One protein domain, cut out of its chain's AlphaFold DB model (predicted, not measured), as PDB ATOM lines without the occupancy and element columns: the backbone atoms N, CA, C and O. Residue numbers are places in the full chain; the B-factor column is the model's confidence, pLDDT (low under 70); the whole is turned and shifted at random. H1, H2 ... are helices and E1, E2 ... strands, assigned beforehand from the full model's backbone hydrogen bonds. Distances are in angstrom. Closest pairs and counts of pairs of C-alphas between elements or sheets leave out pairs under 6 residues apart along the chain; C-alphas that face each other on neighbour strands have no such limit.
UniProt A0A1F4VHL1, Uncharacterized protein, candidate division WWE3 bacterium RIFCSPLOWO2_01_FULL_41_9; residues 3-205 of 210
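Overview. This is residues 3 to 205 of the 210 residues of an uncharacterized protein of candidate division WWE3 bacterium RIFCSPLOWO2_01_FULL_41_9 (UniProt A0A1F4VHL1). The long helix H6 is the spine of this domain: H2, H3 and H5 pack on its earlier part, H8 near its middle, and H1, H7 and H9 along its later part. H3 and H5 cross it, with H4 and the small hairpin E3-E4 beyond H3, while the hairpin E1-E2 follows H2 far from the centre. The printed part has 203 residues, mostly helix, in the order H1 H2 E1 E2 H3 H4 E3 E4 H5 H6 H7 H8 H9, with two antiparallel two-stranded sheets. It is compact, with a radius of gyration of the C-alphas of 18.4 A and spans of 57 by 45 by 30 A.

Arrangement. Start at H1, residues 4 to 22: it touches the hub H6, residues 132 to 164, opposite ways at 38 degrees, only just steep, closest at C-alphas Phe 18 and Ala 151, 5.3 A. H2, residues 25 to 32, touches residues 136 to 143 of H6 alone, closest at C-alphas Tyr 29 and Leu 140, 7.5 A. E1, residues 33 to 36, and E2, residues 39 to 42, form an antiparallel hairpin, with N 34 and O 41 at 3.0 A. H3, residues 54 to 69, is about perpendicular to H6 at 75 degrees and touches it, closest at C-alphas Val 60 and Ser 142, 5.9 A. H4, residues 75 to 84, forms a helical hairpin with H3, closest at C-alphas Val 54 and Phe 84, 6.3 A. E3, residues 95 to 98, and E4, residues 101 to 104, form an antiparallel hairpin, with N 96 and O 103 at 2.8 A. H5, residues 108 to 124, has a kink of 60 degrees near residue 117 and touches H3, closest at C-alphas Pro 63 and Leu 115, 5.8 A. H7, residues 168 to 180, touches H6 at C-alphas Tyr 158 and Ile 175, 6.2 A; H1, H6 and H7 make an up and down bundle, each running against the one before. H8, residues 183 to 188, touches H6 at a steep 63 degrees, closest at C-alphas Thr 150 and Thr 188, 6.6 A. H9, residues 194 to 205, touches H6 the same way at a shallow 27 degrees, closest at C-alphas Ser 153 and Leu 200, 4.9 A. Every O i to N i+4 pair is within hydrogen-bond range in H1, H2, H6, H7 and H9; in H3 8 of 12 are, in H4 2 of 6, beside 5 of 7 O i to N i+3 pairs, in H5 8 of 13, in H8 1 of 2.

Along the chain. Find C-alpha 4 at (-24.835, -14.154, 40.968), where H1 begins its 26.8 A. H6 runs 48.5 A from C-alpha 132 at (-6.810, -38.178, 7.692), and H9 ends at C-alpha 205, (-38.033, -29.612, 30.240).

Size, cuts and confidence. The C-alphas farthest apart, Asn 3 and Leu 88, are 58.6 A apart. The printed part has no cut; the link E2 to H3 is long, with 11 residues. Mean pLDDT of the printed part is 91.9, and residues 34 to 45 are under 70.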
ATOM      1  N   ASN A   3     -29.527 -15.298  41.174       92.25
ATOM      2  CA  ASN A   3     -28.498 -14.774  42.072       92.25
ATOM      3  C   ASN A   3     -27.108 -15.038  41.470       92.25
ATOM      4  O   ASN A   3     -26.816 -16.167  41.077       92.25
ATOM      5  N   ARG A   4     -26.223 -14.028  41.451       94.94
ATOM      6  CA  ARG A   4     -24.835 -14.154  40.968       94.94
ATOM      7  C   ARG A   4     -24.107 -15.351  41.582       94.94
ATOM      8  O   ARG A   4     -23.399 -16.047  40.865       94.94
ATOM      9  N   LYS A   5     -24.318 -15.625  42.877       94.56
ATOM     10  CA  LYS A   5     -23.732 -16.797  43.551       94.56
ATOM     11  C   LYS A   5     -24.176 -18.108  42.901       94.56
ATOM     12  O   LYS A   5     -23.346 -18.969  42.650       94.56
ATOM     13  N   PHE A   6     -25.462 -18.227  42.584       94.50
ATOM     14  CA  PHE A   6     -26.008 -19.422  41.952       94.50
ATOM     15  C   PHE A   6     -25.514 -19.577  40.508       94.50
ATOM     16  O   PHE A   6     -25.133 -20.670  40.117       94.50
ATOM     17  N   LEU A   7     -25.400 -18.486  39.740       95.88
ATOM     18  CA  LEU A   7     -24.787 -18.530  38.403       95.88
ATOM     19  C   LEU A   7     -23.330 -19.010  38.446       95.88
ATOM     20  O   LEU A   7     -22.926 -19.820  37.615       95.88
ATOM     21  N   THR A   8     -22.547 -18.547  39.425       96.88
ATOM     22  CA  THR A   8     -21.183 -19.047  39.644       96.88
ATOM     23  C   THR A   8     -21.183 -20.541  39.962       96.88
ATOM     24  O   THR A   8     -20.346 -21.264  39.437       96.88
ATOM     25  N   GLU A   9     -22.125 -21.026  40.770       96.25
ATOM     26  CA  GLU A   9     -22.250 -22.460  41.051       96.25
ATOM     27  C   GLU A   9     -22.582 -23.275  39.797       96.25
ATOM     28  O   GLU A   9     -21.911 -24.273  39.549       96.25
ATOM     29  N   LEU A  10     -23.545 -22.834  38.978       97.50
ATOM     30  CA  LEU A  10     -23.866 -23.496  37.706       97.50
ATOM     31  C   LEU A  10     -22.641 -23.572  36.792       97.50
ATOM     32  O   LEU A  10     -22.350 -24.625  36.232       97.50
ATOM     33  N   PHE A  11     -21.889 -22.474  36.686       98.19
ATOM     34  CA  PHE A  11     -20.661 -22.440  35.900       98.19
ATOM     35  C   PHE A  11     -19.606 -23.424  36.425       98.19
ATOM     36  O   PHE A  11     -18.973 -24.115  35.632       98.19
ATOM     37  N   LEU A  12     -19.433 -23.526  37.747       98.31
ATOM     38  CA  LEU A  12     -18.484 -24.465  38.351       98.31
ATOM     39  C   LEU A  12     -18.901 -25.928  38.145       98.31
ATOM     40  O   LEU A  12     -18.035 -26.758  37.872       98.31
ATOM     41  N   VAL A  13     -20.198 -26.242  38.233       98.44
ATOM     42  CA  VAL A  13     -20.723 -27.585  37.925       98.44
ATOM     43  C   VAL A  13     -20.457 -27.927  36.462       98.44
ATOM     44  O   VAL A  13     -19.858 -28.966  36.186       98.44
ATOM     45  N   PHE A  14     -20.821 -27.033  35.540       98.69
ATOM     46  CA  PHE A  14     -20.549 -27.201  34.115       98.69
ATOM     47  C   PHE A  14     -19.062 -27.445  33.856       98.69
ATOM     48  O   PHE A  14     -18.704 -28.442  33.235       98.69
ATOM     49  N   LEU A  15     -18.199 -26.558  34.358       98.56
ATOM     50  CA  LEU A  15     -16.764 -26.614  34.115       98.56
ATOM     51  C   LEU A  15     -16.151 -27.897  34.688       98.56
ATOM     52  O   LEU A  15     -15.388 -28.561  33.994       98.56
ATOM     53  N   GLY A  16     -16.505 -28.272  35.919       98.44
ATOM     54  CA  GLY A  16     -16.003 -29.491  36.553       98.44
ATOM     55  C   GLY A  16     -16.389 -30.753  35.780       98.44
ATOM     56  O   GLY A  16     -15.526 -31.574  35.474       98.44
ATOM     57  N   VAL A  17     -17.666 -30.883  35.406       98.62
ATOM     58  CA  VAL A  17     -18.163 -32.032  34.632       98.62
ATOM     59  C   VAL A  17     -17.527 -32.069  33.243       98.62
ATOM     60  O   VAL A  17     -17.019 -33.108  32.825       98.62
ATOM     61  N   PHE A  18     -17.494 -30.932  32.547       98.50
ATOM     62  CA  PHE A  18     -16.923 -30.830  31.207       98.50
ATOM     63  C   PHE A  18     -15.440 -31.212  31.183       98.50
ATOM     64  O   PHE A  18     -15.047 -32.047  30.369       98.50
ATOM     65  N   LEU A  19     -14.631 -30.663  32.099       98.25
ATOM     66  CA  LEU A  19     -13.199 -30.964  32.192       98.25
ATOM     67  C   LEU A  19     -12.940 -32.452  32.454       98.25
ATOM     68  O   LEU A  19     -12.024 -33.022  31.864       98.25
ATOM     69  N   ILE A  20     -13.760 -33.100  33.287       98.19
ATOM     70  CA  ILE A  20     -13.652 -34.543  33.531       98.19
ATOM     71  C   ILE A  20     -14.012 -35.334  32.267       98.19
ATOM     72  O   ILE A  20     -13.276 -36.251  31.900       98.19
ATOM     73  N   TYR A  21     -15.083 -34.975  31.556       98.00
ATOM     74  CA  TYR A  21     -15.493 -35.666  30.326       98.00
ATOM     75  C   TYR A  21     -14.453 -35.581  29.202       98.00
ATOM     76  O   TYR A  21     -14.280 -36.547  28.457       98.00
ATOM     77  N   ILE A  22     -13.721 -34.468  29.097       97.31
ATOM     78  CA  ILE A  22     -12.644 -34.312  28.105       97.31
ATOM     79  C   ILE A  22     -11.264 -34.738  28.621       97.31
ATOM     80  O   ILE A  22     -10.302 -34.716  27.856       97.31
ATOM     81  N   SER A  23     -11.136 -35.131  29.890       96.62
ATOM     82  CA  SER A  23      -9.833 -35.365  30.535       96.62
ATOM     83  C   SER A  23      -8.968 -36.406  29.822       96.62
ATOM     84  O   SER A  23      -7.747 -36.275  29.775       96.62
ATOM     85  N   ASN A  24      -9.588 -37.417  29.212       94.44
ATOM     86  CA  ASN A  24      -8.879 -38.468  28.491       94.44
ATOM     87  C   ASN A  24      -8.880 -38.273  26.962       94.44
ATOM     88  O   ASN A  24      -8.396 -39.140  26.239       94.44
ATOM     89  N   LEU A  25      -9.407 -37.149  26.460       94.44
ATOM     90  CA  LEU A  25      -9.517 -36.863  25.028       94.44
ATOM     91  C   LEU A  25      -8.153 -36.884  24.337       94.44
ATOM     92  O   LEU A  25      -7.999 -37.507  23.293       94.44
ATOM     93  N   TYR A  26      -7.156 -36.234  24.940       92.50
ATOM     94  CA  TYR A  26      -5.801 -36.191  24.393       92.50
ATOM     95  C   TYR A  26      -5.149 -37.578  24.348       92.50
ATOM     96  O   TYR A  26      -4.491 -37.918  23.365       92.50
ATOM     97  N   ALA A  27      -5.342 -38.383  25.397       92.12
ATOM     98  CA  ALA A  27      -4.799 -39.734  25.456       92.12
ATOM     99  C   ALA A  27      -5.411 -40.626  24.369       92.12
ATOM    100  O   ALA A  27      -4.683 -41.348  23.696       92.12
ATOM    101  N   ASP A  28      -6.726 -40.534  24.164       91.44
ATOM    102  CA  ASP A  28      -7.433 -41.299  23.133       91.44
ATOM    103  C   ASP A  28      -7.027 -40.846  21.722       91.44
ATOM    104  O   ASP A  28      -6.651 -41.670  20.893       91.44
ATOM    105  N   TYR A  29      -6.973 -39.532  21.482       89.81
ATOM    106  CA  TYR A  29      -6.487 -38.956  20.225       89.81
ATOM    107  C   TYR A  29      -5.054 -39.398  19.893       89.81
ATOM    108  O   TYR A  29      -4.745 -39.732  18.751       89.81
ATOM    109  N   SER A  30      -4.171 -39.428  20.895       87.31
ATOM    110  CA  SER A  30      -2.769 -39.824  20.712       87.31
ATOM    111  C   SER A  30      -2.608 -41.315  20.414       87.31
ATOM    112  O   SER A  30      -1.625 -41.693  19.791       87.31
ATOM    113  N   LYS A  31      -3.550 -42.166  20.841       86.88
ATOM    114  CA  LYS A  31      -3.556 -43.599  20.501       86.88
ATOM    115  C   LYS A  31      -4.041 -43.864  19.078       86.88
ATOM    116  O   LYS A  31      -3.570 -44.801  18.443       86.88
ATOM    117  N   ASP A  32      -4.955 -43.041  18.571       85.25
ATOM    118  CA  ASP A  32      -5.453 -43.155  17.194       85.25
ATOM    119  C   ASP A  32      -4.468 -42.569  16.162       85.25
ATOM    120  O   ASP A  32      -4.579 -42.809  14.959       85.25
ATOM    121  N   ILE A  33      -3.467 -41.812  16.615       81.56
ATOM    122  CA  ILE A  33      -2.408 -41.259  15.770       81.56
ATOM    123  C   ILE A  33      -1.108 -42.023  16.010       81.56
ATOM    124  O   ILE A  33      -0.444 -41.836  17.026       81.56
ATOM    125  N   SER A  34      -0.687 -42.833  15.036       66.88
ATOM    126  CA  SER A  34       0.711 -43.256  14.948       66.88
ATOM    127  C   SER A  34       1.495 -42.229  14.140       66.88
ATOM    128  O   SER A  34       0.968 -41.602  13.219       66.88
ATOM    129  N   ARG A  35       2.777 -42.055  14.450       62.16
ATOM    130  CA  ARG A  35       3.698 -41.288  13.607       62.16
ATOM    131  C   ARG A  35       4.747 -42.235  13.048       62.16
ATOM    132  O   ARG A  35       5.421 -42.913  13.818       62.16
ATOM    133  N   ASN A  36       4.892 -42.261  11.726       52.06
ATOM    134  CA  ASN A  36       6.023 -42.897  11.057       52.06
ATOM    135  C   ASN A  36       6.890 -41.794  10.434       52.06
ATOM    136  O   ASN A  36       6.611 -41.311   9.340       52.06
ATOM    137  N   GLY A  37       7.900 -41.326  11.170       61.78
ATOM    138  CA  GLY A  37       8.647 -40.125  10.787       61.78
ATOM    139  C   GLY A  37       7.783 -38.860  10.896       61.78
ATOM    140  O   GLY A  37       7.218 -38.592  11.957       61.78
ATOM    141  N   ASN A  38       7.690 -38.086   9.809       61.56
ATOM    142  CA  ASN A  38       6.830 -36.895   9.729       61.56
ATOM    143  C   ASN A  38       5.387 -37.219   9.314       61.56
ATOM    144  O   ASN A  38       4.520 -36.352   9.429       61.56
ATOM    145  N   ASP A  39       5.126 -38.448   8.867       58.00
ATOM    146  CA  ASP A  39       3.821 -38.842   8.357       58.00
ATOM    147  C   ASP A  39       2.934 -39.373   9.485       58.00
ATOM    148  O   ASP A  39       3.347 -40.181  10.328       58.00
ATOM    149  N   VAL A  40       1.685 -38.912   9.496       64.44
ATOM    150  CA  VAL A  40       0.640 -39.441  10.372       64.44
ATOM    151  C   VAL A  40       0.136 -40.746   9.763       64.44
ATOM    152  O   VAL A  40      -0.434 -40.752   8.675       64.44
ATOM    153  N   VAL A  41       0.352 -41.854  10.467       64.12
ATOM    154  CA  VAL A  41      -0.067 -43.195  10.048       64.12
ATOM    155  C   VAL A  41      -1.175 -43.681  10.974       64.12
ATOM    156  O   VAL A  41      -1.127 -43.498  12.190       64.12
ATOM    157  N   ILE A  42      -2.190 -44.314  10.397       64.81
ATOM    158  CA  ILE A  42      -3.293 -44.904  11.156       64.81
ATOM    159  C   ILE A  42      -2.748 -46.100  11.947       64.81
ATOM    160  O   ILE A  42      -2.066 -46.961  11.384       64.81
ATOM    161  N   THR A  43      -3.019 -46.173  13.252       65.38
ATOM    162  CA  THR A  43      -2.714 -47.397  14.004       65.38
ATOM    163  C   THR A  43      -3.572 -48.551  13.491       65.38
ATOM    164  O   THR A  43      -4.628 -48.360  12.893       65.38
ATOM    165  N   LYS A  44      -3.168 -49.791  13.783       56.03
ATOM    166  CA  LYS A  44      -4.003 -50.974  13.515       56.03
ATOM    167  C   LYS A  44      -5.392 -50.883  14.182       56.03
ATOM    168  O   LYS A  44      -6.308 -51.593  13.781       56.03
ATOM    169  N   GLU A  45      -5.543 -50.021  15.191       61.66
ATOM    170  CA  GLU A  45      -6.794 -49.768  15.909       61.66
ATOM    171  C   GLU A  45      -7.667 -48.672  15.274       61.66
ATOM    172  O   GLU A  45      -8.834 -48.545  15.637       61.66
ATOM    173  N   GLY A  46      -7.162 -47.926  14.287       76.44
ATOM    174  CA  GLY A  46      -7.950 -46.941  13.553       76.44
ATOM    175  C   GLY A  46      -8.418 -45.772  14.418       76.44
ATOM    176  O   GLY A  46      -7.662 -45.202  15.193       76.44
ATOM    177  N   TYR A  47      -9.696 -45.430  14.269       83.06
ATOM    178  CA  TYR A  47     -10.362 -44.329  14.967       83.06
ATOM    179  C   TYR A  47     -10.979 -44.738  16.314       83.06
ATOM    180  O   TYR A  47     -11.765 -43.981  16.876       83.06
ATOM    181  N   ARG A  48     -10.724 -45.959  16.800       82.50
ATOM    182  CA  ARG A  48     -11.539 -46.602  17.847       82.50
ATOM    183  C   ARG A  48     -11.535 -45.884  19.194       82.50
ATOM    184  O   ARG A  48     -12.501 -46.025  19.941       82.50
ATOM    185  N   ASN A  49     -10.483 -45.138  19.537       88.31
ATOM    186  CA  ASN A  49     -10.431 -44.454  20.830       88.31
ATOM    187  C   ASN A  49     -11.195 -43.118  20.795       88.31
ATOM    188  O   ASN A  49     -11.816 -42.722  21.785       88.31
ATOM    189  N   THR A  50     -11.181 -42.417  19.660       90.62
ATOM    190  CA  THR A  50     -11.865 -41.129  19.464       90.62
ATOM    191  C   THR A  50     -13.311 -41.322  19.002       90.62
ATOM    192  O   THR A  50     -14.186 -40.564  19.420       90.62
ATOM    193  N   LEU A  51     -13.578 -42.360  18.206       91.38
ATOM    194  CA  LEU A  51     -14.897 -42.791  17.754       91.38
ATOM    195  C   LEU A  51     -15.316 -44.065  18.499       91.38
ATOM    196  O   LEU A  51     -14.940 -45.174  18.132       91.38
ATOM    197  N   THR A  52     -16.153 -43.910  19.521       89.44
ATOM    198  CA  THR A  52     -16.576 -45.032  20.378       89.44
ATOM    199  C   THR A  52     -17.573 -45.996  19.731       89.44
ATOM    200  O   THR A  52     -17.745 -47.107  20.221       89.44
ATOM    201  N   SER A  53     -18.245 -45.581  18.656       91.69
ATOM    202  CA  SER A  53     -19.151 -46.420  17.864       91.69
ATOM    203  C   SER A  53     -19.295 -45.859  16.458       91.69
ATOM    204  O   SER A  53     -19.325 -44.638  16.274       91.69
ATOM    205  N   VAL A  54     -19.460 -46.757  15.489       92.06
ATOM    206  CA  VAL A  54     -19.744 -46.423  14.091       92.06
ATOM    207  C   VAL A  54     -21.106 -45.727  13.937       92.06
ATOM    208  O   VAL A  54     -21.263 -44.867  13.075       92.06
ATOM    209  N   ASP A  55     -22.043 -45.947  14.864       92.06
ATOM    210  CA  ASP A  55     -23.336 -45.244  14.908       92.06
ATOM    211  C   ASP A  55     -23.204 -43.717  15.022       92.06
ATOM    212  O   ASP A  55     -24.112 -42.968  14.661       92.06
ATOM    213  N   ASN A  56     -22.064 -43.232  15.522       93.62
ATOM    214  CA  ASN A  56     -21.801 -41.802  15.642       93.62
ATOM    215  C   ASN A  56     -21.361 -41.167  14.323       93.62
ATOM    216  O   ASN A  56     -21.485 -39.952  14.182       93.62
ATOM    217  N   VAL A  57     -20.852 -41.951  13.365       95.06
ATOM    218  CA  VAL A  57     -20.323 -41.457  12.083       95.06
ATOM    219  C   VAL A  57     -21.304 -40.510  11.386       95.06
ATOM    220  O   VAL A  57     -20.925 -39.368  11.127       95.06
ATOM    221  N   PRO A  58     -22.572 -40.872  11.132       95.56
ATOM    222  CA  PRO A  58     -23.485 -39.955  10.459       95.56
ATOM    223  C   PRO A  58     -23.678 -38.645  11.235       95.56
ATOM    224  O   PRO A  58     -23.645 -37.576  10.636       95.56
ATOM    225  N   ASN A  59     -23.779 -38.690  12.564       95.06
ATOM    226  CA  ASN A  59     -23.943 -37.483  13.379       95.06
ATOM    227  C   ASN A  59     -22.681 -36.609  13.436       95.06
ATOM    228  O   ASN A  59     -22.801 -35.393  13.559       95.06
ATOM    229  N   VAL A  60     -21.487 -37.201  13.335       95.19
ATOM    230  CA  VAL A  60     -20.199 -36.488  13.252       95.19
ATOM    231  C   VAL A  60     -20.058 -35.766  11.909       95.19
ATOM    232  O   VAL A  60     -19.622 -34.618  11.862       95.19
ATOM    233  N   PHE A  61     -20.401 -36.445  10.813       96.69
ATOM    234  CA  PHE A  61     -20.140 -35.964   9.454       96.69
ATOM    235  C   PHE A  61     -21.265 -35.097   8.886       96.69
ATOM    236  O   PHE A  61     -21.011 -34.251   8.032       96.69
ATOM    237  N   LEU A  62     -22.501 -35.243   9.356       96.62
ATOM    238  CA  LEU A  62     -23.611 -34.436   8.861       96.62
ATOM    239  C   LEU A  62     -23.456 -32.922   9.143       96.62
ATOM    240  O   LEU A  62     -23.741 -32.144   8.232       96.62
ATOM    241  N   PRO A  63     -22.942 -32.456  10.306       95.88
ATOM    242  CA  PRO A  63     -22.570 -31.052  10.490       95.88
ATOM    243  C   PRO A  63     -21.577 -30.559   9.433       95.88
ATOM    244  O   PRO A  63     -21.762 -29.474   8.886       95.88
ATOM    245  N   TYR A  64     -20.565 -31.370   9.102       96.12
ATOM    246  CA  TYR A  64     -19.613 -31.066   8.032       96.12
ATOM    247  C   TYR A  64     -20.332 -30.918   6.684       96.12
ATOM    248  O   TYR A  64     -20.171 -29.902   6.015       96.12
ATOM    249  N   LEU A  65     -21.183 -31.877   6.309       97.12
ATOM    250  CA  LEU A  65     -21.922 -31.842   5.041       97.12
ATOM    251  C   LEU A  65     -22.842 -30.620   4.925       97.12
ATOM    252  O   LEU A  65     -22.925 -30.015   3.857       97.12
ATOM    253  N   ILE A  66     -23.490 -30.211   6.016       97.12
ATOM    254  CA  ILE A  66     -24.359 -29.029   6.029       97.12
ATOM    255  C   ILE A  66     -23.537 -27.741   5.884       97.12
ATOM    256  O   ILE A  66     -23.898 -26.871   5.087       97.12
ATOM    257  N   LEU A  67     -22.448 -27.608   6.648       96.19
ATOM    258  CA  LEU A  67     -21.644 -26.383   6.680       96.19
ATOM    259  C   LEU A  67     -20.808 -26.196   5.409       96.19
ATOM    260  O   LEU A  67     -20.754 -25.087   4.889       96.19
ATOM    261  N   GLU A  68     -20.191 -27.264   4.906       95.50
ATOM    262  CA  GLU A  68     -19.232 -27.218   3.794       95.50
ATOM    263  C   GLU A  68     -19.854 -27.578   2.445       95.50
ATOM    264  O   GLU A  68     -19.510 -27.007   1.416       95.50
ATOM    265  N   LYS A  69     -20.755 -28.565   2.421       95.69
ATOM    266  CA  LYS A  69     -21.338 -29.089   1.175       95.69
ATOM    267  C   LYS A  69     -22.784 -28.645   0.960       95.69
ATOM    268  O   LYS A  69     -23.367 -28.986  -0.065       95.69
ATOM    269  N   HIS A  70     -23.353 -27.890   1.904       96.06
ATOM    270  CA  HIS A  70     -24.731 -27.391   1.879       96.06
ATOM    271  C   HIS A  70     -25.763 -28.480   1.568       96.06
ATOM    272  O   HIS A  70     -26.732 -28.265   0.839       96.06
ATOM    273  N   THR A  71     -25.543 -29.676   2.114       97.31
ATOM    274  CA  THR A  71     -26.346 -30.858   1.817       97.31
ATOM    275  C   THR A  71     -26.493 -31.751   3.044       97.31
ATOM    276  O   THR A  71     -25.707 -31.683   3.985       97.31
ATOM    277  N   VAL A  72     -27.511 -32.608   3.020       97.56
ATOM    278  CA  VAL A  72     -27.686 -33.710   3.981       97.56
ATOM    279  C   VAL A  72     -27.336 -35.071   3.374       97.56
ATOM    280  O   VAL A  72     -27.424 -36.091   4.054       97.56
ATOM    281  N   TYR A  73     -26.961 -35.085   2.092       98.25
ATOM    282  CA  TYR A  73     -26.600 -36.289   1.358       98.25
ATOM    283  C   TYR A  73     -25.110 -36.621   1.533       98.25
ATOM    284  O   TYR A  73     -24.246 -35.747   1.452       98.25
ATOM    285  N   PHE A  74     -24.810 -37.897   1.762       97.88
ATOM    286  CA  PHE A  74     -23.474 -38.412   2.074       97.88
ATOM    287  C   PHE A  74     -22.635 -38.761   0.843       97.88
ATOM    288  O   PHE A  74     -21.492 -39.181   0.999       97.88
ATOM    289  N   ASP A  75     -23.150 -38.566  -0.372       97.25
ATOM    290  CA  ASP A  75     -22.476 -38.916  -1.627       97.25
ATOM    291  C   ASP A  75     -21.050 -38.342  -1.700       97.25
ATOM    292  O   ASP A  75     -20.096 -39.061  -1.993       97.25
ATOM    293  N   GLY A  76     -20.878 -37.072  -1.317       94.75
ATOM    294  CA  GLY A  76     -19.576 -36.393  -1.301       94.75
ATOM    295  C   GLY A  76     -18.617 -36.836  -0.187       94.75
ATOM    296  O   GLY A  76     -17.444 -36.477  -0.224       94.75
ATOM    297  N   ALA A  77     -19.091 -37.603   0.797       96.06
ATOM    298  CA  ALA A  77     -18.290 -38.128   1.905       96.06
ATOM    299  C   ALA A  77     -18.210 -39.664   1.915       96.06
ATOM    300  O   ALA A  77     -17.560 -40.221   2.800       96.06
ATOM    301  N   LEU A  78     -18.826 -40.356   0.944       94.44
ATOM    302  CA  LEU A  78     -18.979 -41.814   0.937       94.44
ATOM    303  C   LEU A  78     -17.640 -42.540   1.123       94.44
ATOM    304  O   LEU A  78     -17.502 -43.366   2.021       94.44
ATOM    305  N   ASN A  79     -16.630 -42.178   0.332       91.81
ATOM    306  CA  ASN A  79     -15.304 -42.809   0.384       91.81
ATOM    307  C   ASN A  79     -14.593 -42.621   1.732       91.81
ATOM    308  O   ASN A  79     -13.710 -43.403   2.082       91.81
ATOM    309  N   VAL A  80     -14.950 -41.577   2.482       92.06
ATOM    310  CA  VAL A  80     -14.404 -41.325   3.818       92.06
ATOM    311  C   VAL A  80     -15.178 -42.131   4.852       92.06
ATOM    312  O   VAL A  80     -14.566 -42.829   5.656       92.06
ATOM    313  N   VAL A  81     -16.512 -42.093   4.815       92.50
ATOM    314  CA  VAL A  81     -17.338 -42.774   5.822       92.50
ATOM    315  C   VAL A  81     -17.334 -44.301   5.677       92.50
ATOM    316  O   VAL A  81     -17.520 -44.995   6.672       92.50
ATOM    317  N   LYS A  82     -17.041 -44.848   4.486       90.25
ATOM    318  CA  LYS A  82     -16.840 -46.298   4.292       90.25
ATOM    319  C   LYS A  82     -15.659 -46.860   5.084       90.25
ATOM    320  O   LYS A  82     -15.684 -48.031   5.422       90.25
ATOM    321  N   ARG A  83     -14.671 -46.032   5.449       87.12
ATOM    322  CA  ARG A  83     -13.493 -46.453   6.236       87.12
ATOM    323  C   ARG A  83     -13.837 -46.896   7.663       87.12
ATOM    324  O   ARG A  83     -12.985 -47.451   8.349       87.12
ATOM    325  N   PHE A  84     -15.044 -46.588   8.136       88.12
ATOM    326  CA  PHE A  84     -15.514 -46.950   9.474       88.12
ATOM    327  C   PHE A  84     -16.342 -48.239   9.492       88.12
ATOM    328  O   PHE A  84     -16.757 -48.653  10.568       88.12
ATOM    329  N   GLU A  85     -16.583 -48.854   8.335       86.75
ATOM    330  CA  GLU A  85     -17.455 -50.018   8.171       86.75
ATOM    331  C   GLU A  85     -16.793 -51.062   7.257       86.75
ATOM    332  O   GLU A  85     -15.653 -50.893   6.823       86.75
ATOM    333  N   ASP A  86     -17.503 -52.151   6.957       79.88
ATOM    334  CA  ASP A  86     -17.111 -53.110   5.927       79.88
ATOM    335  C   ASP A  86     -16.943 -52.435   4.550       79.88
ATOM    336  O   ASP A  86     -17.906 -51.987   3.918       79.88
ATOM    337  N   GLU A  87     -15.701 -52.397   4.061       74.44
ATOM    338  CA  GLU A  87     -15.349 -51.843   2.752       74.44
ATOM    339  C   GLU A  87     -16.011 -52.605   1.590       74.44
ATOM    340  O   GLU A  87     -16.230 -52.024   0.520       74.44
ATOM    341  N   LEU A  88     -16.361 -53.881   1.804       84.12
ATOM    342  CA  LEU A  88     -17.002 -54.741   0.809       84.12
ATOM    343  C   LEU A  88     -18.497 -54.447   0.659       84.12
ATOM    344  O   LEU A  88     -19.070 -54.717  -0.400       84.12
ATOM    345  N   ALA A  89     -19.133 -53.871   1.682       85.81
ATOM    346  CA  ALA A  89     -20.524 -53.462   1.585       85.81
ATOM    347  C   ALA A  89     -20.660 -52.314   0.565       85.81
ATOM    348  O   ALA A  89     -19.819 -51.406   0.527       85.81
ATOM    349  N   PRO A  90     -21.712 -52.296  -0.277       87.56
ATOM    350  CA  PRO A  90     -21.909 -51.208  -1.235       87.56
ATOM    351  C   PRO A  90     -22.032 -49.859  -0.514       87.56
ATOM    352  O   PRO A  90     -21.363 -48.893  -0.898       87.56
ATOM    353  N   TYR A  91     -22.782 -49.842   0.591       93.31
ATOM    354  CA  TYR A  91     -22.982 -48.694   1.470       93.31
ATOM    355  C   TYR A  91     -22.839 -49.123   2.939       93.31
ATOM    356  O   TYR A  91     -23.229 -50.245   3.269       93.31
ATOM    357  N   PRO A  92     -22.326 -48.251   3.824       94.50
ATOM    358  CA  PRO A  92     -22.367 -48.486   5.265       94.50
ATOM    359  C   PRO A  92     -23.805 -48.648   5.771       94.50
ATOM    360  O   PRO A  92     -24.701 -47.966   5.271       94.50
ATOM    361  N   TYR A  93     -24.031 -49.477   6.798       94.75
ATOM    362  CA  TYR A  93     -25.386 -49.769   7.308       94.75
ATOM    363  C   TYR A  93     -26.144 -48.523   7.794       94.75
ATOM    364  O   TYR A  93     -27.371 -48.508   7.837       94.75
ATOM    365  N   PHE A  94     -25.409 -47.478   8.178       95.00
ATOM    366  CA  PHE A  94     -25.969 -46.221   8.657       95.00
ATOM    367  C   PHE A  94     -26.399 -45.265   7.532       95.00
ATOM    368  O   PHE A  94     -26.890 -44.169   7.821       95.00
ATOM    369  N   LEU A  95     -26.231 -45.658   6.264       97.06
ATOM    370  CA  LEU A  95     -26.691 -44.918   5.094       97.06
ATOM    371  C   LEU A  95     -27.778 -45.689   4.340       97.06
ATOM    372  O   LEU A  95     -27.655 -46.881   4.068       97.06
ATOM    373  N   LEU A  96     -28.821 -44.969   3.943       97.00
ATOM    374  CA  LEU A  96     -29.911 -45.456   3.112       97.00
ATOM    375  C   LEU A  96     -29.804 -44.836   1.711       97.00
ATOM    376  O   LEU A  96     -29.825 -43.604   1.597       97.00
ATOM    377  N   PRO A  97     -29.714 -45.642   0.639       97.31
ATOM    378  CA  PRO A  97     -29.822 -45.127  -0.718       97.31
ATOM    379  C   PRO A  97     -31.252 -44.681  -1.032       97.31
ATOM    380  O   PRO A  97     -32.225 -45.363  -0.711       97.31
ATOM    381  N   THR A  98     -31.369 -43.530  -1.686       97.56
ATOM    382  CA  THR A  98     -32.625 -42.958  -2.187       97.56
ATOM    383  C   THR A  98     -32.439 -42.519  -3.636       97.56
ATOM    384  O   THR A  98     -31.304 -42.362  -4.087       97.56
ATOM    385  N   ASP A  99     -33.527 -42.216  -4.346       97.31
ATOM    386  CA  ASP A  99     -33.468 -41.702  -5.727       97.31
ATOM    387  C   ASP A  99     -32.643 -40.407  -5.872       97.31
ATOM    388  O   ASP A  99     -32.250 -40.038  -6.976       97.31
ATOM    389  N   LYS A 100     -32.397 -39.693  -4.765       96.88
ATOM    390  CA  LYS A 100     -31.682 -38.408  -4.738       96.88
ATOM    391  C   LYS A 100     -30.242 -38.503  -4.230       96.88
ATOM    392  O   LYS A 100     -29.521 -37.517  -4.345       96.88
ATOM    393  N   GLY A 101     -29.845 -39.635  -3.651       97.06
ATOM    394  CA  GLY A 101     -28.537 -39.808  -3.016       97.06
ATOM    395  C   GLY A 101     -28.601 -40.604  -1.715       97.06
ATOM    396  O   GLY A 101     -29.623 -41.211  -1.379       97.06
ATOM    397  N   LEU A 102     -27.497 -40.594  -0.971       98.12
ATOM    398  CA  LEU A 102     -27.334 -41.356   0.270       98.12
ATOM    399  C   LEU A 102     -27.708 -40.513   1.488       98.12
ATOM    400  O   LEU A 102     -27.113 -39.464   1.712       98.12
ATOM    401  N   VAL A 103     -28.643 -40.973   2.318       97.62
ATOM    402  CA  VAL A 103     -29.056 -40.262   3.544       97.62
ATOM    403  C   VAL A 103     -28.759 -41.083   4.792       97.62
ATOM    404  O   VAL A 103     -28.722 -42.307   4.743       97.62
ATOM    405  N   SER A 104     -28.566 -40.421   5.930       96.44
ATOM    406  CA  SER A 104     -28.440 -41.100   7.225       96.44
ATOM    407  C   SER A 104     -29.750 -41.798   7.614       96.44
ATOM    408  O   SER A 104     -30.818 -41.195   7.515       96.44
ATOM    409  N   VAL A 105     -29.668 -43.031   8.129       96.00
ATOM    410  CA  VAL A 105     -30.813 -43.714   8.778       96.00
ATOM    411  C   VAL A 105     -31.142 -43.121  10.153       96.00
ATOM    412  O   VAL A 105     -32.238 -43.316  10.674       96.00
ATOM    413  N   TYR A 106     -30.196 -42.389  10.747       94.38
ATOM    414  CA  TYR A 106     -30.373 -41.712  12.028       94.38
ATOM    415  C   TYR A 106     -31.045 -40.341  11.871       94.38
ATOM    416  O   TYR A 106     -30.803 -39.660  10.869       94.38
ATOM    417  N   PRO A 107     -31.838 -39.896  12.868       91.88
ATOM    418  CA  PRO A 107     -32.553 -38.625  12.805       91.88
ATOM    419  C   PRO A 107     -31.635 -37.410  12.644       91.88
ATOM    420  O   PRO A 107     -30.638 -37.278  13.344       91.88
ATOM    421  N   LEU A 108     -32.045 -36.447  11.813       93.56
ATOM    422  CA  LEU A 108     -31.308 -35.188  11.606       93.56
ATOM    423  C   LEU A 108     -31.340 -34.254  12.830       93.56
ATOM    424  O   LEU A 108     -30.554 -33.311  12.916       93.56
ATOM    425  N   ALA A 109     -32.265 -34.484  13.766       91.06
ATOM    426  CA  ALA A 109     -32.504 -33.598  14.901       91.06
ATOM    427  C   ALA A 109     -31.262 -33.422  15.790       91.06
ATOM    428  O   ALA A 109     -30.973 -32.303  16.210       91.06
ATOM    429  N   SER A 110     -30.499 -34.495  16.034       90.56
ATOM    430  CA  SER A 110     -29.226 -34.436  16.765       90.56
ATOM    431  C   SER A 110     -28.257 -33.476  16.089       90.56
ATOM    432  O   SER A 110     -27.743 -32.556  16.724       90.56
ATOM    433  N   THR A 111     -28.057 -33.625  14.784       92.62
ATOM    434  CA  THR A 111     -27.193 -32.728  14.026       92.62
ATOM    435  C   THR A 111     -27.684 -31.288  14.068       92.62
ATOM    436  O   THR A 111     -26.888 -30.414  14.373       92.62
ATOM    437  N   ILE A 112     -28.973 -31.016  13.856       93.44
ATOM    438  CA  ILE A 112     -29.504 -29.641  13.880       93.44
ATOM    439  C   ILE A 112     -29.267 -28.969  15.240       93.44
ATOM    440  O   ILE A 112     -28.821 -27.826  15.291       93.44
ATOM    441  N   ILE A 113     -29.520 -29.681  16.342       93.12
ATOM    442  CA  ILE A 113     -29.335 -29.152  17.704       93.12
ATOM    443  C   ILE A 113     -27.854 -28.887  18.000       93.12
ATOM    444  O   ILE A 113     -27.513 -27.928  18.691       93.12
ATOM    445  N   THR A 114     -26.972 -29.741  17.487       92.06
ATOM    446  CA  THR A 114     -25.527 -29.673  17.749       92.06
ATOM    447  C   THR A 114     -24.800 -28.734  16.780       92.06
ATOM    448  O   THR A 114     -23.722 -28.242  17.107       92.06
ATOM    449  N   LEU A 115     -25.401 -28.420  15.626       94.62
ATOM    450  CA  LEU A 115     -24.814 -27.622  14.549       94.62
ATOM    451  C   LEU A 115     -24.239 -26.275  15.018       94.62
ATOM    452  O   LEU A 115     -23.112 -25.971  14.619       94.62
ATOM    453  N   PRO A 116     -24.901 -25.487  15.897       93.88
ATOM    454  CA  PRO A 116     -24.338 -24.225  16.381       93.88
ATOM    455  C   PRO A 116     -22.971 -24.379  17.057       93.88
ATOM    456  O   PRO A 116     -22.133 -23.484  16.966       93.88
ATOM    457  N   PHE A 117     -22.714 -25.525  17.692       92.00
ATOM    458  CA  PHE A 117     -21.441 -25.814  18.352       92.00
ATOM    459  C   PHE A 117     -20.332 -26.211  17.367       92.00
ATOM    460  O   PHE A 117     -19.158 -26.136  17.721       92.00
ATOM    461  N   TYR A 118     -20.683 -26.588  16.134       93.38
ATOM    462  CA  TYR A 118     -19.721 -26.837  15.060       93.38
ATOM    463  C   TYR A 118     -19.324 -25.560  14.323       93.38
ATOM    464  O   TYR A 118     -18.197 -25.496  13.848       93.38
ATOM    465  N   ILE A 119     -20.188 -24.535  14.270       93.81
ATOM    466  CA  ILE A 119     -19.947 -23.302  13.496       93.81
ATOM    467  C   ILE A 119     -18.595 -22.671  13.842       93.81
ATOM    468  O   ILE A 119     -17.815 -22.374  12.942       93.81
ATOM    469  N   LEU A 120     -18.299 -22.476  15.131       91.50
ATOM    470  CA  LEU A 120     -17.059 -21.820  15.547       91.50
ATOM    471  C   LEU A 120     -15.805 -22.646  15.188       91.50
ATOM    472  O   LEU A 120     -14.928 -22.092  14.525       91.50
ATOM    473  N   PRO A 121     -15.697 -23.942  15.553       89.69
ATOM    474  CA  PRO A 121     -14.590 -24.783  15.098       89.69
ATOM    475  C   PRO A 121     -14.393 -24.766  13.578       89.69
ATOM    476  O   PRO A 121     -13.263 -24.656  13.109       89.69
ATOM    477  N   PHE A 122     -15.490 -24.814  12.822       89.75
ATOM    478  CA  PHE A 122     -15.462 -24.841  11.362       89.75
ATOM    479  C   PHE A 122     -15.021 -23.509  10.744       89.75
ATOM    480  O   PHE A 122     -14.255 -23.493   9.786       89.75
ATOM    481  N   ALA A 123     -15.464 -22.387  11.318       90.19
ATOM    482  CA  ALA A 123     -15.057 -21.050  10.895       90.19
ATOM    483  C   ALA A 123     -13.564 -20.786  11.155       90.19
ATOM    484  O   ALA A 123     -12.930 -20.049  10.405       90.19
ATOM    485  N   LEU A 124     -12.997 -21.388  12.207       90.75
ATOM    486  CA  LEU A 124     -11.568 -21.289  12.520       90.75
ATOM    487  C   LEU A 124     -10.713 -22.203  11.640       90.75
ATOM    488  O   LEU A 124      -9.587 -21.847  11.290       90.75
ATOM    489  N   LYS A 125     -11.222 -23.390  11.306       88.06
ATOM    490  CA  LYS A 125     -10.536 -24.354  10.451       88.06
ATOM    491  C   LYS A 125     -11.565 -25.166   9.678       88.06
ATOM    492  O   LYS A 125     -12.233 -26.011  10.262       88.06
ATOM    493  N   ASN A 126     -11.634 -24.940   8.368       87.50
ATOM    494  CA  ASN A 126     -12.455 -25.736   7.464       87.50
ATOM    495  C   ASN A 126     -11.709 -27.039   7.103       87.50
ATOM    496  O   ASN A 126     -10.690 -26.971   6.407       87.50
ATOM    497  N   PRO A 127     -12.125 -28.211   7.618       88.50
ATOM    498  CA  PRO A 127     -11.379 -29.448   7.443       88.50
ATOM    499  C   PRO A 127     -11.703 -30.100   6.092       88.50
ATOM    500  O   PRO A 127     -12.816 -30.560   5.879       88.50
ATOM    501  N   ASP A 128     -10.731 -30.245   5.191       91.56
ATOM    502  CA  ASP A 128     -10.907 -31.118   4.023       91.56
ATOM    503  C   ASP A 128     -10.830 -32.589   4.465       91.56
ATOM    504  O   ASP A 128      -9.749 -33.100   4.767       91.56
ATOM    505  N   ILE A 129     -11.981 -33.267   4.518       93.06
ATOM    506  CA  ILE A 129     -12.127 -34.641   5.030       93.06
ATOM    507  C   ILE A 129     -11.444 -35.713   4.171       93.06
ATOM    508  O   ILE A 129     -11.408 -36.877   4.571       93.06
ATOM    509  N   ASN A 130     -10.893 -35.358   3.007       89.88
ATOM    510  CA  ASN A 130     -10.058 -36.284   2.242       89.88
ATOM    511  C   ASN A 130      -8.752 -36.615   2.982       89.88
ATOM    512  O   ASN A 130      -8.217 -37.716   2.822       89.88
ATOM    513  N   TYR A 131      -8.288 -35.698   3.835       88.31
ATOM    514  CA  TYR A 131      -7.097 -35.863   4.658       88.31
ATOM    515  C   TYR A 131      -7.426 -36.472   6.025       88.31
ATOM    516  O   TYR A 131      -8.392 -36.096   6.694       88.31
ATOM    517  N   TYR A 132      -6.590 -37.411   6.465       84.25
ATOM    518  CA  TYR A 132      -6.810 -38.178   7.692       84.25
ATOM    519  C   TYR A 132      -6.867 -37.293   8.942       84.25
ATOM    520  O   TYR A 132      -7.760 -37.431   9.779       84.25
ATOM    521  N   GLU A 133      -5.941 -36.348   9.057       85.81
ATOM    522  CA  GLU A 133      -5.838 -35.413  10.171       85.81
ATOM    523  C   GLU A 133      -7.088 -34.538  10.319       85.81
ATOM    524  O   GLU A 133      -7.460 -34.163  11.430       85.81
ATOM    525  N   ASN A 134      -7.771 -34.254   9.212       91.00
ATOM    526  CA  ASN A 134      -9.000 -33.473   9.199       91.00
ATOM    527  C   ASN A 134     -10.208 -34.318   9.621       91.00
ATOM    528  O   ASN A 134     -11.080 -33.813  10.327       91.00
ATOM    529  N   VAL A 135     -10.226 -35.613   9.288       92.12
ATOM    530  CA  VAL A 135     -11.198 -36.566   9.853       92.12
ATOM    531  C   VAL A 135     -11.005 -36.699  11.365       92.12
ATOM    532  O   VAL A 135     -11.969 -36.605  12.121       92.12
ATOM    533  N   MET A 136      -9.758 -36.840  11.825       90.56
ATOM    534  CA  MET A 136      -9.437 -36.874  13.256       90.56
ATOM    535  C   MET A 136      -9.846 -35.585  13.971       90.56
ATOM    536  O   MET A 136     -10.407 -35.637  15.064       90.56
ATOM    537  N   LEU A 137      -9.607 -34.428  13.350       91.12
ATOM    538  CA  LEU A 137     -10.059 -33.145  13.877       91.12
ATOM    539  C   LEU A 137     -11.587 -33.096  14.001       91.12
ATOM    540  O   LEU A 137     -12.093 -32.630  15.018       91.12
ATOM    541  N   LEU A 138     -12.323 -33.594  13.006       93.81
ATOM    542  CA  LEU A 138     -13.784 -33.627  13.049       93.81
ATOM    543  C   LEU A 138     -14.299 -34.522  14.189       93.81
ATOM    544  O   LEU A 138     -15.209 -34.129  14.920       93.81
ATOM    545  N   LEU A 139     -13.676 -35.685  14.401       94.25
ATOM    546  CA  LEU A 139     -13.976 -36.574  15.527       94.25
ATOM    547  C   LEU A 139     -13.659 -35.920  16.882       94.25
ATOM    548  O   LEU A 139     -14.449 -36.020  17.822       94.25
ATOM    549  N   LEU A 140     -12.541 -35.196  16.971       93.75
ATOM    550  CA  LEU A 140     -12.158 -34.434  18.159       93.75
ATOM    551  C   LEU A 140     -13.188 -33.341  18.474       93.75
ATOM    552  O   LEU A 140     -13.647 -33.238  19.613       93.75
ATOM    553  N   ILE A 141     -13.579 -32.552  17.466       94.38
ATOM    554  CA  ILE A 141     -14.611 -31.514  17.589       94.38
ATOM    555  C   ILE A 141     -15.912 -32.148  18.076       94.38
ATOM    556  O   ILE A 141     -16.466 -31.692  19.075       94.38
ATOM    557  N   SER A 142     -16.355 -33.233  17.438       95.19
ATOM    558  CA  SER A 142     -17.556 -33.963  17.841       95.19
ATOM    559  C   SER A 142     -17.525 -34.362  19.311       95.19
ATOM    560  O   SER A 142     -18.489 -34.135  20.044       95.19
ATOM    561  N   ARG A 143     -16.395 -34.888  19.787       95.38
ATOM    562  CA  ARG A 143     -16.247 -35.308  21.177       95.38
ATOM    563  C   ARG A 143     -16.257 -34.138  22.160       95.38
ATOM    564  O   ARG A 143     -16.883 -34.237  23.213       95.38
ATOM    565  N   VAL A 144     -15.638 -33.011  21.811       95.81
ATOM    566  CA  VAL A 144     -15.702 -31.777  22.613       95.81
ATOM    567  C   VAL A 144     -17.133 -31.240  22.680       95.81
ATOM    568  O   VAL A 144     -17.621 -30.942  23.770       95.81
ATOM    569  N   VAL A 145     -17.825 -31.157  21.540       95.12
ATOM    570  CA  VAL A 145     -19.225 -30.705  21.458       95.12
ATOM    571  C   VAL A 145     -20.125 -31.598  22.304       95.12
ATOM    572  O   VAL A 145     -20.913 -31.116  23.117       95.12
ATOM    573  N   THR A 146     -19.959 -32.908  22.168       95.69
ATOM    574  CA  THR A 146     -20.703 -33.914  22.918       95.69
ATOM    575  C   THR A 146     -20.494 -33.772  24.429       95.69
ATOM    576  O   THR A 146     -21.465 -33.740  25.196       95.69
ATOM    577  N   ALA A 147     -19.240 -33.653  24.875       96.94
ATOM    578  CA  ALA A 147     -18.911 -33.462  26.282       96.94
ATOM    579  C   ALA A 147     -19.514 -32.159  26.825       96.94
ATOM    580  O   ALA A 147     -20.093 -32.159  27.913       96.94
ATOM    581  N   ALA A 148     -19.442 -31.067  26.056       96.31
ATOM    582  CA  ALA A 148     -20.014 -29.777  26.430       96.31
ATOM    583  C   ALA A 148     -21.540 -29.854  26.565       96.31
ATOM    584  O   ALA A 148     -22.086 -29.437  27.584       96.31
ATOM    585  N   MET A 149     -22.238 -30.444  25.593       96.12
ATOM    586  CA  MET A 149     -23.696 -30.601  25.641       96.12
ATOM    587  C   MET A 149     -24.156 -31.492  26.792       96.12
ATOM    588  O   MET A 149     -25.144 -31.183  27.463       96.12
ATOM    589  N   THR A 150     -23.422 -32.570  27.068       97.44
ATOM    590  CA  THR A 150     -23.722 -33.447  28.206       97.44
ATOM    591  C   THR A 150     -23.503 -32.702  29.526       97.44
ATOM    592  O   THR A 150     -24.359 -32.757  30.405       97.44
ATOM    593  N   ALA A 151     -22.420 -31.928  29.657       98.19
ATOM    594  CA  ALA A 151     -22.160 -31.107  30.839       98.19
ATOM    595  C   ALA A 151     -23.207 -29.991  31.032       98.19
ATOM    596  O   ALA A 151     -23.642 -29.752  32.159       98.19
ATOM    597  N   ILE A 152     -23.663 -29.343  29.951       97.44
ATOM    598  CA  ILE A 152     -24.778 -28.377  29.986       97.44
ATOM    599  C   ILE A 152     -26.035 -29.061  30.520       97.44
ATOM    600  O   ILE A 152     -26.665 -28.548  31.441       97.44
ATOM    601  N   SER A 153     -26.367 -30.238  29.994       97.69
ATOM    602  CA  SER A 153     -27.545 -31.003  30.413       97.69
ATOM    603  C   SER A 153     -27.501 -31.340  31.906       97.69
ATOM    604  O   SER A 153     -28.431 -31.026  32.645       97.69
ATOM    605  N   VAL A 154     -26.370 -31.872  32.382       98.25
ATOM    606  CA  VAL A 154     -26.126 -32.148  33.808       98.25
ATOM    607  C   VAL A 154     -26.257 -30.879  34.661       98.25
ATOM    608  O   VAL A 154     -26.838 -30.915  35.742       98.25
ATOM    609  N   THR A 155     -25.773 -29.738  34.168       98.19
ATOM    610  CA  THR A 155     -25.863 -28.445  34.869       98.19
ATOM    611  C   THR A 155     -27.300 -27.941  34.966       98.19
ATOM    612  O   THR A 155     -27.707 -27.425  36.008       98.19
ATOM    613  N   ILE A 156     -28.096 -28.114  33.908       97.62
ATOM    614  CA  ILE A 156     -29.525 -27.788  33.923       97.62
ATOM    615  C   ILE A 156     -30.256 -28.685  34.927       97.62
ATOM    616  O   ILE A 156     -31.048 -28.189  35.725       97.62
ATOM    617  N   ILE A 157     -29.941 -29.983  34.960       97.50
ATOM    618  CA  ILE A 157     -30.525 -30.908  35.938       97.50
ATOM    619  C   ILE A 157     -30.112 -30.519  37.368       97.50
ATOM    620  O   ILE A 157     -30.957 -30.519  38.259       97.50
ATOM    621  N   TYR A 158     -28.863 -30.094  37.602       97.31
ATOM    622  CA  TYR A 158     -28.447 -29.539  38.901       97.31
ATOM    623  C   TYR A 158     -29.286 -28.315  39.291       97.31
ATOM    624  O   TYR A 158     -29.686 -28.185  40.453       97.31
ATOM    625  N   ALA A 159     -29.584 -27.429  38.335       96.56
ATOM    626  CA  ALA A 159     -30.440 -26.274  38.579       96.56
ATOM    627  C   ALA A 159     -31.876 -26.693  38.942       96.56
ATOM    628  O   ALA A 159     -32.430 -26.180  39.915       96.56
ATOM    629  N   ALA A 160     -32.443 -27.664  38.219       96.31
ATOM    630  CA  ALA A 160     -33.762 -28.224  38.499       96.31
ATOM    631  C   ALA A 160     -33.821 -28.867  39.895       96.31
ATOM    632  O   ALA A 160     -34.684 -28.523  40.700       96.31
ATOM    633  N   VAL A 161     -32.847 -29.707  40.252       96.12
ATOM    634  CA  VAL A 161     -32.755 -30.316  41.591       96.12
ATOM    635  C   VAL A 161     -32.623 -29.245  42.677       96.12
ATOM    636  O   VAL A 161     -33.274 -29.333  43.717       96.12
ATOM    637  N   SER A 162     -31.843 -28.191  42.423       95.56
ATOM    638  CA  SER A 162     -31.662 -27.077  43.363       95.56
ATOM    639  C   SER A 162     -32.899 -26.203  43.549       95.56
ATOM    640  O   SER A 162     -32.998 -25.502  44.555       95.56
ATOM    641  N   SER A 163     -33.859 -26.259  42.626       94.19
ATOM    642  CA  SER A 163     -35.163 -25.616  42.811       94.19
ATOM    643  C   SER A 163     -36.084 -26.397  43.759       94.19
ATOM    644  O   SER A 163     -36.937 -25.799  44.411       94.19
ATOM    645  N   ILE A 164     -35.881 -27.715  43.874       94.50
ATOM    646  CA  ILE A 164     -36.698 -28.622  44.694       94.50
ATOM    647  C   ILE A 164     -36.078 -28.791  46.088       94.50
ATOM    648  O   ILE A 164     -36.772 -28.738  47.102       94.50
ATOM    649  N   SER A 165     -34.758 -28.977  46.153       95.00
ATOM    650  CA  SER A 165     -34.009 -29.236  47.384       95.00
ATOM    651  C   SER A 165     -33.089 -28.070  47.738       95.00
ATOM    652  O   SER A 165     -32.221 -27.670  46.961       95.00
ATOM    653  N   LYS A 166     -33.210 -27.586  48.980       93.50
ATOM    654  CA  LYS A 166     -32.333 -26.547  49.546       93.50
ATOM    655  C   LYS A 166     -30.963 -27.084  49.990       93.50
ATOM    656  O   LYS A 166     -30.072 -26.293  50.299       93.50
ATOM    657  N   SER A 167     -30.780 -28.407  50.063       97.25
ATOM    658  CA  SER A 167     -29.529 -29.014  50.532       97.25
ATOM    659  C   SER A 167     -28.502 -29.090  49.407       97.25
ATOM    660  O   SER A 167     -28.505 -30.012  48.593       97.25
ATOM    661  N   LYS A 168     -27.567 -28.137  49.388       95.62
ATOM    662  CA  LYS A 168     -26.497 -28.085  48.382       95.62
ATOM    663  C   LYS A 168     -25.666 -29.371  48.324       95.62
ATOM    664  O   LYS A 168     -25.345 -29.838  47.238       95.62
ATOM    665  N   GLN A 169     -25.323 -29.942  49.478       97.19
ATOM    666  CA  GLN A 169     -24.523 -31.170  49.549       97.19
ATOM    667  C   GLN A 169     -25.249 -32.348  48.896       97.19
ATOM    668  O   GLN A 169     -24.652 -33.076  48.110       97.19
ATOM    669  N   PHE A 170     -26.547 -32.488  49.174       97.44
ATOM    670  CA  PHE A 170     -27.374 -33.522  48.565       97.44
ATOM    671  C   PHE A 170     -27.485 -33.337  47.047       97.44
ATOM    672  O   PHE A 170     -27.302 -34.292  46.297       97.44
ATOM    673  N   ASN A 171     -27.707 -32.103  46.586       97.62
ATOM    674  CA  ASN A 171     -27.825 -31.798  45.159       97.62
ATOM    675  C   ASN A 171     -26.522 -32.112  44.411       97.62
ATOM    676  O   ASN A 171     -26.558 -32.702  43.334       97.62
ATOM    677  N   LEU A 172     -25.371 -31.746  44.989       97.62
ATOM    678  CA  LEU A 172     -24.062 -32.061  44.417       97.62
ATOM    679  C   LEU A 172     -23.818 -33.569  44.377       97.62
ATOM    680  O   LEU A 172     -23.412 -34.066  43.335       97.62
ATOM    681  N   LEU A 173     -24.120 -34.293  45.460       97.94
ATOM    682  CA  LEU A 173     -23.975 -35.748  45.508       97.94
ATOM    683  C   LEU A 173     -24.798 -36.431  44.409       97.94
ATOM    684  O   LEU A 173     -24.263 -37.240  43.654       97.94
ATOM    685  N   LEU A 174     -26.077 -36.063  44.276       97.81
ATOM    686  CA  LEU A 174     -26.968 -36.615  43.253       97.81
ATOM    687  C   LEU A 174     -26.429 -36.367  41.841       97.81
ATOM    688  O   LEU A 174     -26.433 -37.264  41.002       97.81
ATOM    689  N   ILE A 175     -25.936 -35.157  41.585       97.94
ATOM    690  CA  ILE A 175     -25.398 -34.779  40.279       97.94
ATOM    691  C   ILE A 175     -24.058 -35.449  39.995       97.94
ATOM    692  O   ILE A 175     -23.809 -35.814  38.852       97.94
ATOM    693  N   THR A 176     -23.224 -35.679  41.009       98.19
ATOM    694  CA  THR A 176     -22.008 -36.488  40.872       98.19
ATOM    695  C   THR A 176     -22.349 -37.917  40.446       98.19
ATOM    696  O   THR A 176     -21.778 -38.392  39.467       98.19
ATOM    697  N   PHE A 177     -23.311 -38.578  41.100       98.19
ATOM    698  CA  PHE A 177     -23.760 -39.913  40.678       98.19
ATOM    699  C   PHE A 177     -24.331 -39.894  39.261       98.19
ATOM    700  O   PHE A 177     -23.918 -40.683  38.420       98.19
ATOM    701  N   LEU A 178     -25.218 -38.945  38.956       97.50
ATOM    702  CA  LEU A 178     -25.797 -38.830  37.620       97.50
ATOM    703  C   LEU A 178     -24.724 -38.628  36.539       97.50
ATOM    704  O   LEU A 178     -24.792 -39.260  35.488       97.50
ATOM    705  N   ALA A 179     -23.744 -37.757  36.783       97.81
ATOM    706  CA  ALA A 179     -22.714 -37.415  35.809       97.81
ATOM    707  C   ALA A 179     -21.690 -38.535  35.605       97.81
ATOM    708  O   ALA A 179     -21.251 -38.748  34.480       97.81
ATOM    709  N   PHE A 180     -21.293 -39.238  36.669       97.81
ATOM    710  CA  PHE A 180     -20.118 -40.117  36.631       97.81
ATOM    711  C   PHE A 180     -20.426 -41.603  36.811       97.81
ATOM    712  O   PHE A 180     -19.624 -42.429  36.383       97.81
ATOM    713  N   ASP A 181     -21.578 -41.945  37.381       97.00
ATOM    714  CA  ASP A 181     -21.983 -43.324  37.687       97.00
ATOM    715  C   ASP A 181     -23.129 -43.811  36.782       97.00
ATOM    716  O   ASP A 181     -23.895 -44.714  37.111       97.00
ATOM    717  N   THR A 182     -23.288 -43.184  35.614       96.31
ATOM    718  CA  THR A 182     -24.286 -43.577  34.612       96.31
ATOM    719  C   THR A 182     -23.682 -43.612  33.209       96.31
ATOM    720  O   THR A 182     -22.530 -43.228  32.982       96.31
ATOM    721  N   SER A 183     -24.492 -44.006  32.224       95.81
ATOM    722  CA  SER A 183     -24.123 -43.952  30.808       95.81
ATOM    723  C   SER A 183     -23.815 -42.538  30.299       95.81
ATOM    724  O   SER A 183     -23.281 -42.404  29.198       95.81
ATOM    725  N   LEU A 184     -24.103 -41.480  31.071       96.81
ATOM    726  CA  LEU A 184     -23.693 -40.126  30.705       96.81
ATOM    727  C   LEU A 184     -22.171 -40.011  30.598       96.81
ATOM    728  O   LEU A 184     -21.668 -39.417  29.642       96.81
ATOM    729  N   PHE A 185     -21.435 -40.642  31.516       96.06
ATOM    730  CA  PHE A 185     -19.977 -40.605  31.510       96.06
ATOM    731  C   PHE A 185     -19.371 -41.435  30.379       96.06
ATOM    732  O   PHE A 185     -18.453 -40.982  29.697       96.06
ATOM    733  N   THR A 186     -19.872 -42.650  30.171       93.19
ATOM    734  CA  THR A 186     -19.234 -43.631  29.279       93.19
ATOM    735  C   THR A 186     -19.749 -43.580  27.844       93.19
ATOM    736  O   THR A 186     -19.002 -43.918  26.929       93.19
ATOM    737  N   ILE A 187     -20.987 -43.126  27.623       93.31
ATOM    738  CA  ILE A 187     -21.636 -43.124  26.304       93.31
ATOM    739  C   ILE A 187     -21.928 -41.693  25.858       93.31
ATOM    740  O   ILE A 187     -21.359 -41.223  24.870       93.31
ATOM    741  N   THR A 188     -22.795 -40.984  26.587       94.50
ATOM    742  CA  THR A 188     -23.353 -39.710  26.117       94.50
ATOM    743  C   THR A 188     -22.311 -38.611  26.027       94.50
ATOM    744  O   THR A 188     -22.409 -37.811  25.113       94.50
ATOM    745  N   SER A 189     -21.297 -38.588  26.899       94.81
ATOM    746  CA  SER A 189     -20.200 -37.609  26.837       94.81
ATOM    747  C   SER A 189     -19.141 -37.910  25.766       94.81
ATOM    748  O   SER A 189     -18.297 -37.058  25.487       94.81
ATOM    749  N   ARG A 190     -19.157 -39.115  25.181       93.88
ATOM    750  CA  ARG A 190     -18.073 -39.625  24.324       93.88
ATOM    751  C   ARG A 190     -18.370 -39.572  22.834       93.88
ATOM    752  O   ARG A 190     -17.431 -39.465  22.053       93.88
ATOM    753  N   GLY A 191     -19.637 -39.659  22.448       91.62
ATOM    754  CA  GLY A 191     -20.057 -39.641  21.050       91.62
ATOM    755  C   GLY A 191     -21.333 -38.841  20.830       91.62
ATOM    756  O   GLY A 191     -22.165 -38.696  21.728       91.62
ATOM    757  N   LEU A 192     -21.488 -38.317  19.620       89.06
ATOM    758  CA  LEU A 192     -22.651 -37.526  19.249       89.06
ATOM    759  C   LEU A 192     -23.830 -38.434  18.890       89.06
ATOM    760  O   LEU A 192     -24.171 -38.619  17.725       89.06
ATOM    761  N   TRP A 193     -24.447 -39.011  19.915       86.69
ATOM    762  CA  TRP A 193     -25.599 -39.895  19.779       86.69
ATOM    763  C   TRP A 193     -26.909 -39.104  19.698       86.69
ATOM    764  O   TRP A 193     -27.010 -37.972  20.180       86.69
ATOM    765  N   MET A 194     -27.980 -39.757  19.228       88.06
ATOM    766  CA  MET A 194     -29.349 -39.249  19.410       88.06
ATOM    767  C   MET A 194     -29.654 -38.979  20.896       88.06
ATOM    768  O   MET A 194     -30.333 -38.007  21.229       88.06
ATOM    769  N   HIS A 195     -29.085 -39.792  21.793       88.50
ATOM    770  CA  HIS A 195     -29.242 -39.648  23.239       88.50
ATOM    771  C   HIS A 195     -28.652 -38.344  23.802       88.50
ATOM    772  O   HIS A 195     -29.171 -37.821  24.785       88.50
ATOM    773  N   THR A 196     -27.606 -37.784  23.183       91.88
ATOM    774  CA  THR A 196     -26.998 -36.513  23.620       91.88
ATOM    775  C   THR A 196     -27.961 -35.351  23.399       91.88
ATOM    776  O   THR A 196     -28.166 -34.523  24.287       91.88
ATOM    777  N   ALA A 197     -28.619 -35.325  22.239       91.50
ATOM    778  CA  ALA A 197     -29.639 -34.330  21.939       91.50
ATOM    779  C   ALA A 197     -30.903 -34.530  22.789       91.50
ATOM    780  O   ALA A 197     -31.430 -33.560  23.335       91.50
ATOM    781  N   SER A 198     -31.368 -35.776  22.962       93.00
ATOM    782  CA  SER A 198     -32.543 -36.047  23.798       93.00
ATOM    783  C   SER A 198     -32.306 -35.666  25.258       93.00
ATOM    784  O   SER A 198     -33.194 -35.099  25.884       93.00
ATOM    785  N   LEU A 199     -31.107 -35.927  25.795       95.50
ATOM    786  CA  LEU A 199     -30.747 -35.545  27.158       95.50
ATOM    787  C   LEU A 199     -30.848 -34.032  27.357       95.50
ATOM    788  O   LEU A 199     -31.417 -33.598  28.356       95.50
ATOM    789  N   LEU A 200     -30.343 -33.233  26.414       94.44
ATOM    790  CA  LEU A 200     -30.427 -31.776  26.497       94.44
ATOM    791  C   LEU A 200     -31.883 -31.300  26.512       94.44
ATOM    792  O   LEU A 200     -32.258 -30.514  27.380       94.44
ATOM    793  N   LEU A 201     -32.712 -31.809  25.597       93.75
ATOM    794  CA  LEU A 201     -34.130 -31.443  25.519       93.75
ATOM    795  C   LEU A 201     -34.900 -31.840  26.786       93.75
ATOM    796  O   LEU A 201     -35.641 -31.027  27.339       93.75
ATOM    797  N   VAL A 202     -34.683 -33.058  27.289       95.00
ATOM    798  CA  VAL A 202     -35.287 -33.530  28.544       95.00
ATOM    799  C   VAL A 202     -34.815 -32.678  29.722       95.00
ATOM    800  O   VAL A 202     -35.630 -32.271  30.548       95.00
ATOM    801  N   SER A 203     -33.529 -32.330  29.780       96.12
ATOM    802  CA  SER A 203     -32.985 -31.483  30.848       96.12
ATOM    803  C   SER A 203     -33.629 -30.099  30.850       96.12
ATOM    804  O   SER A 203     -34.018 -29.611  31.906       96.12
ATOM    805  N   ILE A 204     -33.816 -29.484  29.676       94.56
ATOM    806  CA  ILE A 204     -34.515 -28.196  29.546       94.56
ATOM    807  C   ILE A 204     -35.957 -28.303  30.055       94.56
ATOM    808  O   ILE A 204     -36.414 -27.413  30.767       94.56
ATOM    809  N   SER A 205     -36.659 -29.402  29.756       93.75
ATOM    810  CA  SER A 205     -38.033 -29.612  30.240       93.75
ATOM    811  C   SER A 205     -38.141 -29.766  31.763       93.75
ATOM    812  O   SER A 205     -39.207 -29.535  32.325       93.75
TER     813      SER A 205